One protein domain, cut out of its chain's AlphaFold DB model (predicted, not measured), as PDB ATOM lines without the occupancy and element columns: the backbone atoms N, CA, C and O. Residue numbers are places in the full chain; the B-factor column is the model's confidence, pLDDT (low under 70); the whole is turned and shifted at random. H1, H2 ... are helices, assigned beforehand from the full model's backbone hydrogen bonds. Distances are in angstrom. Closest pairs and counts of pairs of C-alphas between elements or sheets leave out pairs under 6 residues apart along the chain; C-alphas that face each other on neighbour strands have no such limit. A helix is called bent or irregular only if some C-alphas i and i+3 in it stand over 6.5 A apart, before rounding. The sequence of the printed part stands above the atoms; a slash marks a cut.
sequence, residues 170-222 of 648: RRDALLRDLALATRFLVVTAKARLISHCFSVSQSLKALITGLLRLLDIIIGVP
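This is residues 170 to 222 of the 648 residues of an uncharacterized protein of Apis cerana (UniProt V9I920). Two helices, H1 and then H2, follow each other end to end and make one long, thin rod, with a small loop of residues 195 to 199 at the joint. The helices do not fold back on each other: both run the same way, and they meet only at that joint. The printed part has 53 residues with two named helices and no named strand, and its class is all helix. The whole is extended, with a radius of gyration of the C-alphas of 19.6 A, and the C-alphas span 65 by 12 by 10 A.

Begin with H1, residues 170 to 194, and go on to H2, residues 200 to 219. The two touch only at the corner by their link, with residues 192 to 194 of H1 and residues 200 to 202 of H2 alone. Look there for their closest C-alphas, those of Leu 193 and Val 200, 5.1 A apart. Their lines stand at a shallow tilt of 20 degrees, and their centres are 34.2 A apart. In H2 every O i to N i+4 pair is within hydrogen-bond range; in H1 17 of 21 are. Residues 170 to 186 of H1 stand free, as do residues 204 to 211 of H2.

Find C-alpha 170 at (138.312, 196.374, 170.681); from there H1 runs 34.9 A to C-alpha 194 at (112.113, 197.194, 193.666). It is neither bent nor irregular, but only just: C-alphas 186 and 189 are 6.3 A apart. H2 runs 28.2 A from Val 200 to C-alpha 219 at (93.942, 205.720, 218.026).

The two C-alphas farthest apart, those of Arg 170 and Ile 219, are 65.6 A from each other. The printed part has no cut, and the link from H1 to H2 is tight. The mean pLDDT of the printed part is 89.1, and no printed residue is under 70.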
ATOM      1  N   ARG A 170     139.539 195.778 171.234       88.19
ATOM      2  CA  ARG A 170     138.312 196.374 170.681       88.19
ATOM      3  C   ARG A 170     137.087 195.582 171.113       88.19
ATOM      4  O   ARG A 170     136.110 196.188 171.535       88.19
ATOM      5  N   ARG A 171     137.162 194.249 171.061       89.69
ATOM      6  CA  ARG A 171     136.097 193.372 171.551       89.69
ATOM      7  C   ARG A 171     135.855 193.588 173.045       89.69
ATOM      8  O   ARG A 171     134.713 193.753 173.449       89.69
ATOM      9  N   ASP A 172     136.912 193.680 173.846       89.75
ATOM     10  CA  ASP A 172     136.805 193.952 175.278       89.75
ATOM     11  C   ASP A 172     136.215 195.323 175.593       89.75
ATOM     12  O   ASP A 172     135.389 195.417 176.497       89.75
ATOM     13  N   ALA A 173     136.626 196.368 174.870       90.56
ATOM     14  CA  ALA A 173     136.062 197.706 175.018       90.56
ATOM     15  C   ALA A 173     134.565 197.701 174.682       90.56
ATOM     16  O   ALA A 173     133.764 198.108 175.513       90.56
ATOM     17  N   LEU A 174     134.183 197.112 173.544       92.38
ATOM     18  CA  LEU A 174     132.783 196.968 173.146       92.38
ATOM     19  C   LEU A 174     131.961 196.204 174.193       92.38
ATOM     20  O   LEU A 174     130.871 196.635 174.550       92.38
ATOM     21  N   LEU A 175     132.483 195.100 174.733       92.81
ATOM     22  CA  LEU A 175     131.800 194.344 175.786       92.81
ATOM     23  C   LEU A 175     131.662 195.154 177.086       92.81
ATOM     24  O   LEU A 175     130.660 195.002 177.778       92.81
ATOM     25  N   ARG A 176     132.635 196.010 177.430       91.94
ATOM     26  CA  ARG A 176     132.538 196.916 178.592       91.94
ATOM     27  C   ARG A 176     131.507 198.019 178.366       91.94
ATOM     28  O   ARG A 176     130.725 198.288 179.272       91.94
ATOM     29  N   ASP A 177     131.470 198.606 177.176       93.25
ATOM     30  CA  ASP A 177     130.512 199.660 176.833       93.25
ATOM     31  C   ASP A 177     129.082 199.101 176.793       93.25
ATOM     32  O   ASP A 177     128.162 199.684 177.371       93.25
ATOM     33  N   LEU A 178     128.899 197.906 176.218       94.00
ATOM     34  CA  LEU A 178     127.632 197.173 176.275       94.00
ATOM     35  C   LEU A 178     127.251 196.802 177.711       94.00
ATOM     36  O   LEU A 178     126.085 196.939 178.077       94.00
ATOM     37  N   ALA A 179     128.201 196.370 178.545       93.69
ATOM     38  CA  ALA A 179     127.948 196.087 179.960       93.69
ATOM     39  C   ALA A 179     127.493 197.350 180.713       93.69
ATOM     40  O   ALA A 179     126.577 197.298 181.529       93.69
ATOM     41  N   LEU A 180     128.080 198.510 180.407       91.81
ATOM     42  CA  LEU A 180     127.690 199.787 180.999       91.81
ATOM     43  C   LEU A 180     126.286 200.219 180.550       91.81
ATOM     44  O   LEU A 180     125.474 200.606 181.389       91.81
ATOM     45  N   ALA A 181     125.965 200.091 179.260       93.19
ATOM     46  CA  ALA A 181     124.631 200.391 178.739       93.19
ATOM     47  C   ALA A 181     123.560 199.458 179.336       93.19
ATOM     48  O   ALA A 181     122.535 199.906 179.854       93.19
ATOM     49  N   THR A 182     123.823 198.151 179.337       92.94
ATOM     50  CA  THR A 182     122.908 197.141 179.892       92.94
ATOM     51  C   THR A 182     122.760 197.254 181.407       92.94
ATOM     52  O   THR A 182     121.667 197.022 181.922       92.94
ATOM     53  N   ARG A 183     123.791 197.697 182.138       92.75
ATOM     54  CA  ARG A 183     123.700 197.994 183.578       92.75
ATOM     55  C   ARG A 183     122.607 199.016 183.880       92.75
ATOM     56  O   ARG A 183     121.909 198.860 184.885       92.75
ATOM     57  N   PHE A 184     122.429 200.041 183.047       89.62
ATOM     58  CA  PHE A 184     121.365 201.017 183.277       89.62
ATOM     59  C   PHE A 184     119.979 200.369 183.197       89.62
ATOM     60  O   PHE A 184     119.154 200.563 184.093       89.62
ATOM     61  N   LEU A 185     119.759 199.521 182.195       88.12
ATOM     62  CA  LEU A 185     118.483 198.836 181.992       88.12
ATOM     63  C   LEU A 185     118.222 197.764 183.057       88.12
ATOM     64  O   LEU A 185     117.184 197.767 183.711       88.12
ATOM     65  N   VAL A 186     119.175 196.857 183.268       88.62
ATOM     66  CA  VAL A 186     118.966 195.660 184.093       88.62
ATOM     67  C   VAL A 186     119.106 195.961 185.582       88.62
ATOM     68  O   VAL A 186     118.328 195.451 186.386       88.62
ATOM     69  N   VAL A 187     120.085 196.785 185.968       87.88
ATOM     70  CA  VAL A 187     120.368 197.068 187.382       87.88
ATOM     71  C   VAL A 187     119.683 198.353 187.816       87.88
ATOM     72  O   VAL A 187     118.905 198.331 188.764       87.88
ATOM     73  N   THR A 188     119.945 199.485 187.153       87.88
ATOM     74  CA  THR A 188     119.498 200.778 187.702       87.88
ATOM     75  C   THR A 188     117.991 200.980 187.595       87.88
ATOM     76  O   THR A 188     117.378 201.393 188.580       87.88
ATOM     77  N   ALA A 189     117.365 200.621 186.468       88.19
ATOM     78  CA  ALA A 189     115.914 200.729 186.324       88.19
ATOM     79  C   ALA A 189     115.189 199.775 187.287       88.19
ATOM     80  O   ALA A 189     114.308 200.202 188.034       88.19
ATOM     81  N   LYS A 190     115.631 198.510 187.371       88.25
ATOM     82  CA  LYS A 190     115.108 197.541 188.348       88.25
ATOM     83  C   LYS A 190     115.274 198.042 189.786       88.25
ATOM     84  O   LYS A 190     114.333 197.962 190.577       88.25
ATOM     85  N   ALA A 191     116.440 198.591 190.130       86.62
ATOM     86  CA  ALA A 191     116.714 199.076 191.477       86.62
ATOM     87  C   ALA A 191     115.812 200.258 191.864       86.62
ATOM     88  O   ALA A 191     115.310 200.300 192.987       86.62
ATOM     89  N   ARG A 192     115.523 201.177 190.935       87.62
ATOM     90  CA  ARG A 192     114.573 202.275 191.175       87.62
ATOM     91  C   ARG A 192     113.149 201.786 191.445       87.62
ATOM     92  O   ARG A 192     112.414 202.447 192.173       87.62
ATOM     93  N   LEU A 193     112.763 200.623 190.928       88.31
ATOM     94  CA  LEU A 193     111.436 200.052 191.164       88.31
ATOM     95  C   LEU A 193     111.369 199.243 192.475       88.31
ATOM     96  O   LEU A 193     110.506 199.507 193.318       88.31
ATOM     97  N   ILE A 194     112.285 198.286 192.678       85.38
ATOM     98  CA  ILE A 194     112.113 197.194 193.666       85.38
ATOM     99  C   ILE A 194     113.223 197.139 194.741       85.38
ATOM    100  O   ILE A 194     113.108 196.385 195.701       85.38
ATOM    101  N   SER A 195     114.299 197.929 194.645       82.69
ATOM    102  CA  SER A 195     115.424 197.786 195.592       82.69
ATOM    103  C   SER A 195     115.094 198.163 197.044       82.69
ATOM    104  O   SER A 195     114.089 198.805 197.347       82.69
ATOM    105  N   HIS A 196     116.000 197.805 197.956       78.62
ATOM    106  CA  HIS A 196     115.900 198.137 199.378       78.62
ATOM    107  C   HIS A 196     116.118 199.628 199.694       78.62
ATOM    108  O   HIS A 196     115.639 200.098 200.724       78.62
ATOM    109  N   CYS A 197     116.801 200.384 198.823       72.62
ATOM    110  CA  CYS A 197     117.188 201.777 199.070       72.62
ATOM    111  C   CYS A 197     116.764 202.675 197.899       72.62
ATOM    112  O   CYS A 197     117.177 202.441 196.767       72.62
ATOM    113  N   PHE A 198     115.991 203.734 198.167       78.31
ATOM    114  CA  PHE A 198     115.499 204.681 197.147       78.31
ATOM    115  C   PHE A 198     114.731 204.025 195.986       78.31
ATOM    116  O   PHE A 198     114.953 204.346 194.813       78.31
ATOM    117  N   SER A 199     113.803 203.127 196.323       91.25
ATOM    118  CA  SER A 199     112.875 202.520 195.370       91.25
ATOM    119  C   SER A 199     111.441 203.021 195.544       91.25
ATOM    120  O   SER A 199     111.032 203.422 196.637       91.25
ATOM    121  N   VAL A 200     110.657 202.964 194.465       91.69
ATOM    122  CA  VAL A 200     109.223 203.302 194.485       91.69
ATOM    123  C   VAL A 200     108.467 202.385 195.446       91.69
ATOM    124  O   VAL A 200     107.667 202.860 196.251       91.69
ATOM    125  N   SER A 201     108.763 201.083 195.425       90.50
ATOM    126  CA  SER A 201     108.131 200.117 196.331       90.50
ATOM    127  C   SER A 201     108.441 200.398 197.805       90.50
ATOM    128  O   SER A 201     107.535 200.352 198.638       90.50
ATOM    129  N   GLN A 202     109.688 200.739 198.144       90.94
ATOM    130  CA  GLN A 202     110.064 201.070 199.517       90.94
ATOM    131  C   GLN A 202     109.488 202.419 199.954       90.94
ATOM    132  O   GLN A 202     109.056 202.540 201.099       90.94
ATOM    133  N   SER A 203     109.421 203.405 199.055       92.19
ATOM    134  CA  SER A 203     108.746 204.685 199.308       92.19
ATOM    135  C   SER A 203     107.265 204.475 199.629       92.19
ATOM    136  O   SER A 203     106.775 204.967 200.642       92.19
ATOM    137  N   LEU A 204     106.571 203.644 198.843       92.25
ATOM    138  CA  LEU A 204     105.172 203.298 199.089       92.25
ATOM    139  C   LEU A 204     104.990 202.570 200.431       92.25
ATOM    140  O   LEU A 204     104.125 202.943 201.222       92.25
ATOM    141  N   LYS A 205     105.838 201.577 200.736       92.00
ATOM    142  CA  LYS A 205     105.832 200.883 202.037       92.00
ATOM    143  C   LYS A 205     106.072 201.848 203.198       92.00
ATOM    144  O   LYS A 205     105.385 201.760 204.217       92.00
ATOM    145  N   ALA A 206     107.025 202.766 203.061       90.81
ATOM    146  CA  ALA A 206     107.334 203.767 204.073       90.81
ATOM    147  C   ALA A 206     106.177 204.758 204.260       90.81
ATOM    148  O   ALA A 206     105.847 205.076 205.399       90.81
ATOM    149  N   LEU A 207     105.515 205.176 203.177       94.44
ATOM    150  CA  LEU A 207     104.337 206.041 203.221       94.44
ATOM    151  C   LEU A 207     103.171 205.359 203.944       94.44
ATOM    152  O   LEU A 207     102.597 205.948 204.856       94.44
ATOM    153  N   ILE A 208     102.878 204.096 203.615       93.69
ATOM    154  CA  ILE A 208     101.855 203.299 204.312       93.69
ATOM    155  C   ILE A 208     102.216 203.148 205.793       93.69
ATOM    156  O   ILE A 208     101.379 203.362 206.666       93.69
ATOM    157  N   THR A 209     103.476 202.835 206.095       91.75
ATOM    158  CA  THR A 209     103.951 202.710 207.480       91.75
ATOM    159  C   THR A 209     103.834 204.038 208.232       91.75
ATOM    160  O   THR A 209     103.446 204.054 209.397       91.75
ATOM    161  N   GLY A 210     104.136 205.160 207.575       92.94
ATOM    162  CA  GLY A 210     103.973 206.505 208.116       92.94
ATOM    163  C   GLY A 210     102.511 206.828 208.413       92.94
ATOM    164  O   GLY A 210     102.200 207.271 209.515       92.94
ATOM    165  N   LEU A 211     101.604 206.521 207.484       91.44
ATOM    166  CA  LEU A 211     100.164 206.706 207.660       91.44
ATOM    167  C   LEU A 211      99.616 205.849 208.812       91.44
ATOM    168  O   LEU A 211      98.878 206.352 209.656       91.44
ATOM    169  N   LEU A 212     100.049 204.589 208.916       88.69
ATOM    170  CA  LEU A 212      99.703 203.719 210.043       88.69
ATOM    171  C   LEU A 212     100.245 204.250 211.376       88.69
ATOM    172  O   LEU A 212      99.560 204.147 212.388       88.69
ATOM    173  N   ARG A 213     101.441 204.850 211.398       88.31
ATOM    174  CA  ARG A 213     101.995 205.491 212.604       88.31
ATOM    175  C   ARG A 213     101.237 206.757 212.995       88.31
ATOM    176  O   ARG A 213     101.039 206.983 214.184       88.31
ATOM    177  N   LEU A 214     100.800 207.566 212.031       90.56
ATOM    178  CA  LEU A 214      99.948 208.730 212.297       90.56
ATOM    179  C   LEU A 214      98.604 208.297 212.892       90.56
ATOM    180  O   LEU A 214      98.163 208.850 213.897       90.56
ATOM    181  N   LEU A 215      98.000 207.247 212.334       87.50
ATOM    182  CA  LEU A 215      96.780 206.651 212.872       87.50
ATOM    183  C   LEU A 215      97.012 206.043 214.266       87.50
ATOM    184  O   LEU A 215      96.186 206.229 215.156       87.50
ATOM    185  N   ASP A 216      98.159 205.400 214.502       87.75
ATOM    186  CA  ASP A 216      98.558 204.911 215.828       87.75
ATOM    187  C   ASP A 216      98.738 206.041 216.852       87.75
ATOM    188  O   ASP A 216      98.449 205.847 218.031       87.75
ATOM    189  N   ILE A 217      99.154 207.242 216.439       86.88
ATOM    190  CA  ILE A 217      99.225 208.390 217.353       86.88
ATOM    191  C   ILE A 217      97.839 208.772 217.874       86.88
ATOM    192  O   ILE A 217      97.704 209.039 219.068       86.88
ATOM    193  N   ILE A 218      96.831 208.754 217.002       86.56
ATOM    194  CA  ILE A 218      95.464 209.182 217.320       86.56
ATOM    195  C   ILE A 218      94.690 208.076 218.043       86.56
ATOM    196  O   ILE A 218      94.045 208.340 219.055       86.56
ATOM    197  N   ILE A 219      94.750 206.843 217.536       86.31
ATOM    198  CA  ILE A 219      93.942 205.720 218.026       86.31
ATOM    199  C   ILE A 219      94.682 204.919 219.095       86.31
ATOM    200  O   ILE A 219      94.047 204.344 219.962       86.31
ATOM    201  N   GLY A 220      96.011 204.840 219.076       85.31
ATOM    202  CA  GLY A 220      96.746 203.900 219.923       85.31
ATOM    203  C   GLY A 220      96.404 202.454 219.564       85.31
ATOM    204  O   GLY A 220      95.624 201.795 220.252       85.31
ATOM    205  N   VAL A 221      96.993 201.961 218.476       86.88
ATOM    206  CA  VAL A 221      96.865 200.575 218.016       86.88
ATOM    207  C   VAL A 221      97.423 199.636 219.098       86.88
ATOM    208  O   VAL A 221      98.447 199.955 219.719       86.88
ATOM    209  N   PRO A 222      96.777 198.477 219.350       86.75
ATOM    210  CA  PRO A 222      97.289 197.477 220.274       86.75
ATOM    211  C   PRO A 222      98.745 197.115 219.986       86.75
ATOM    212  O   PRO A 222      99.081 196.609 218.914       86.75
TER     213      PRO A 222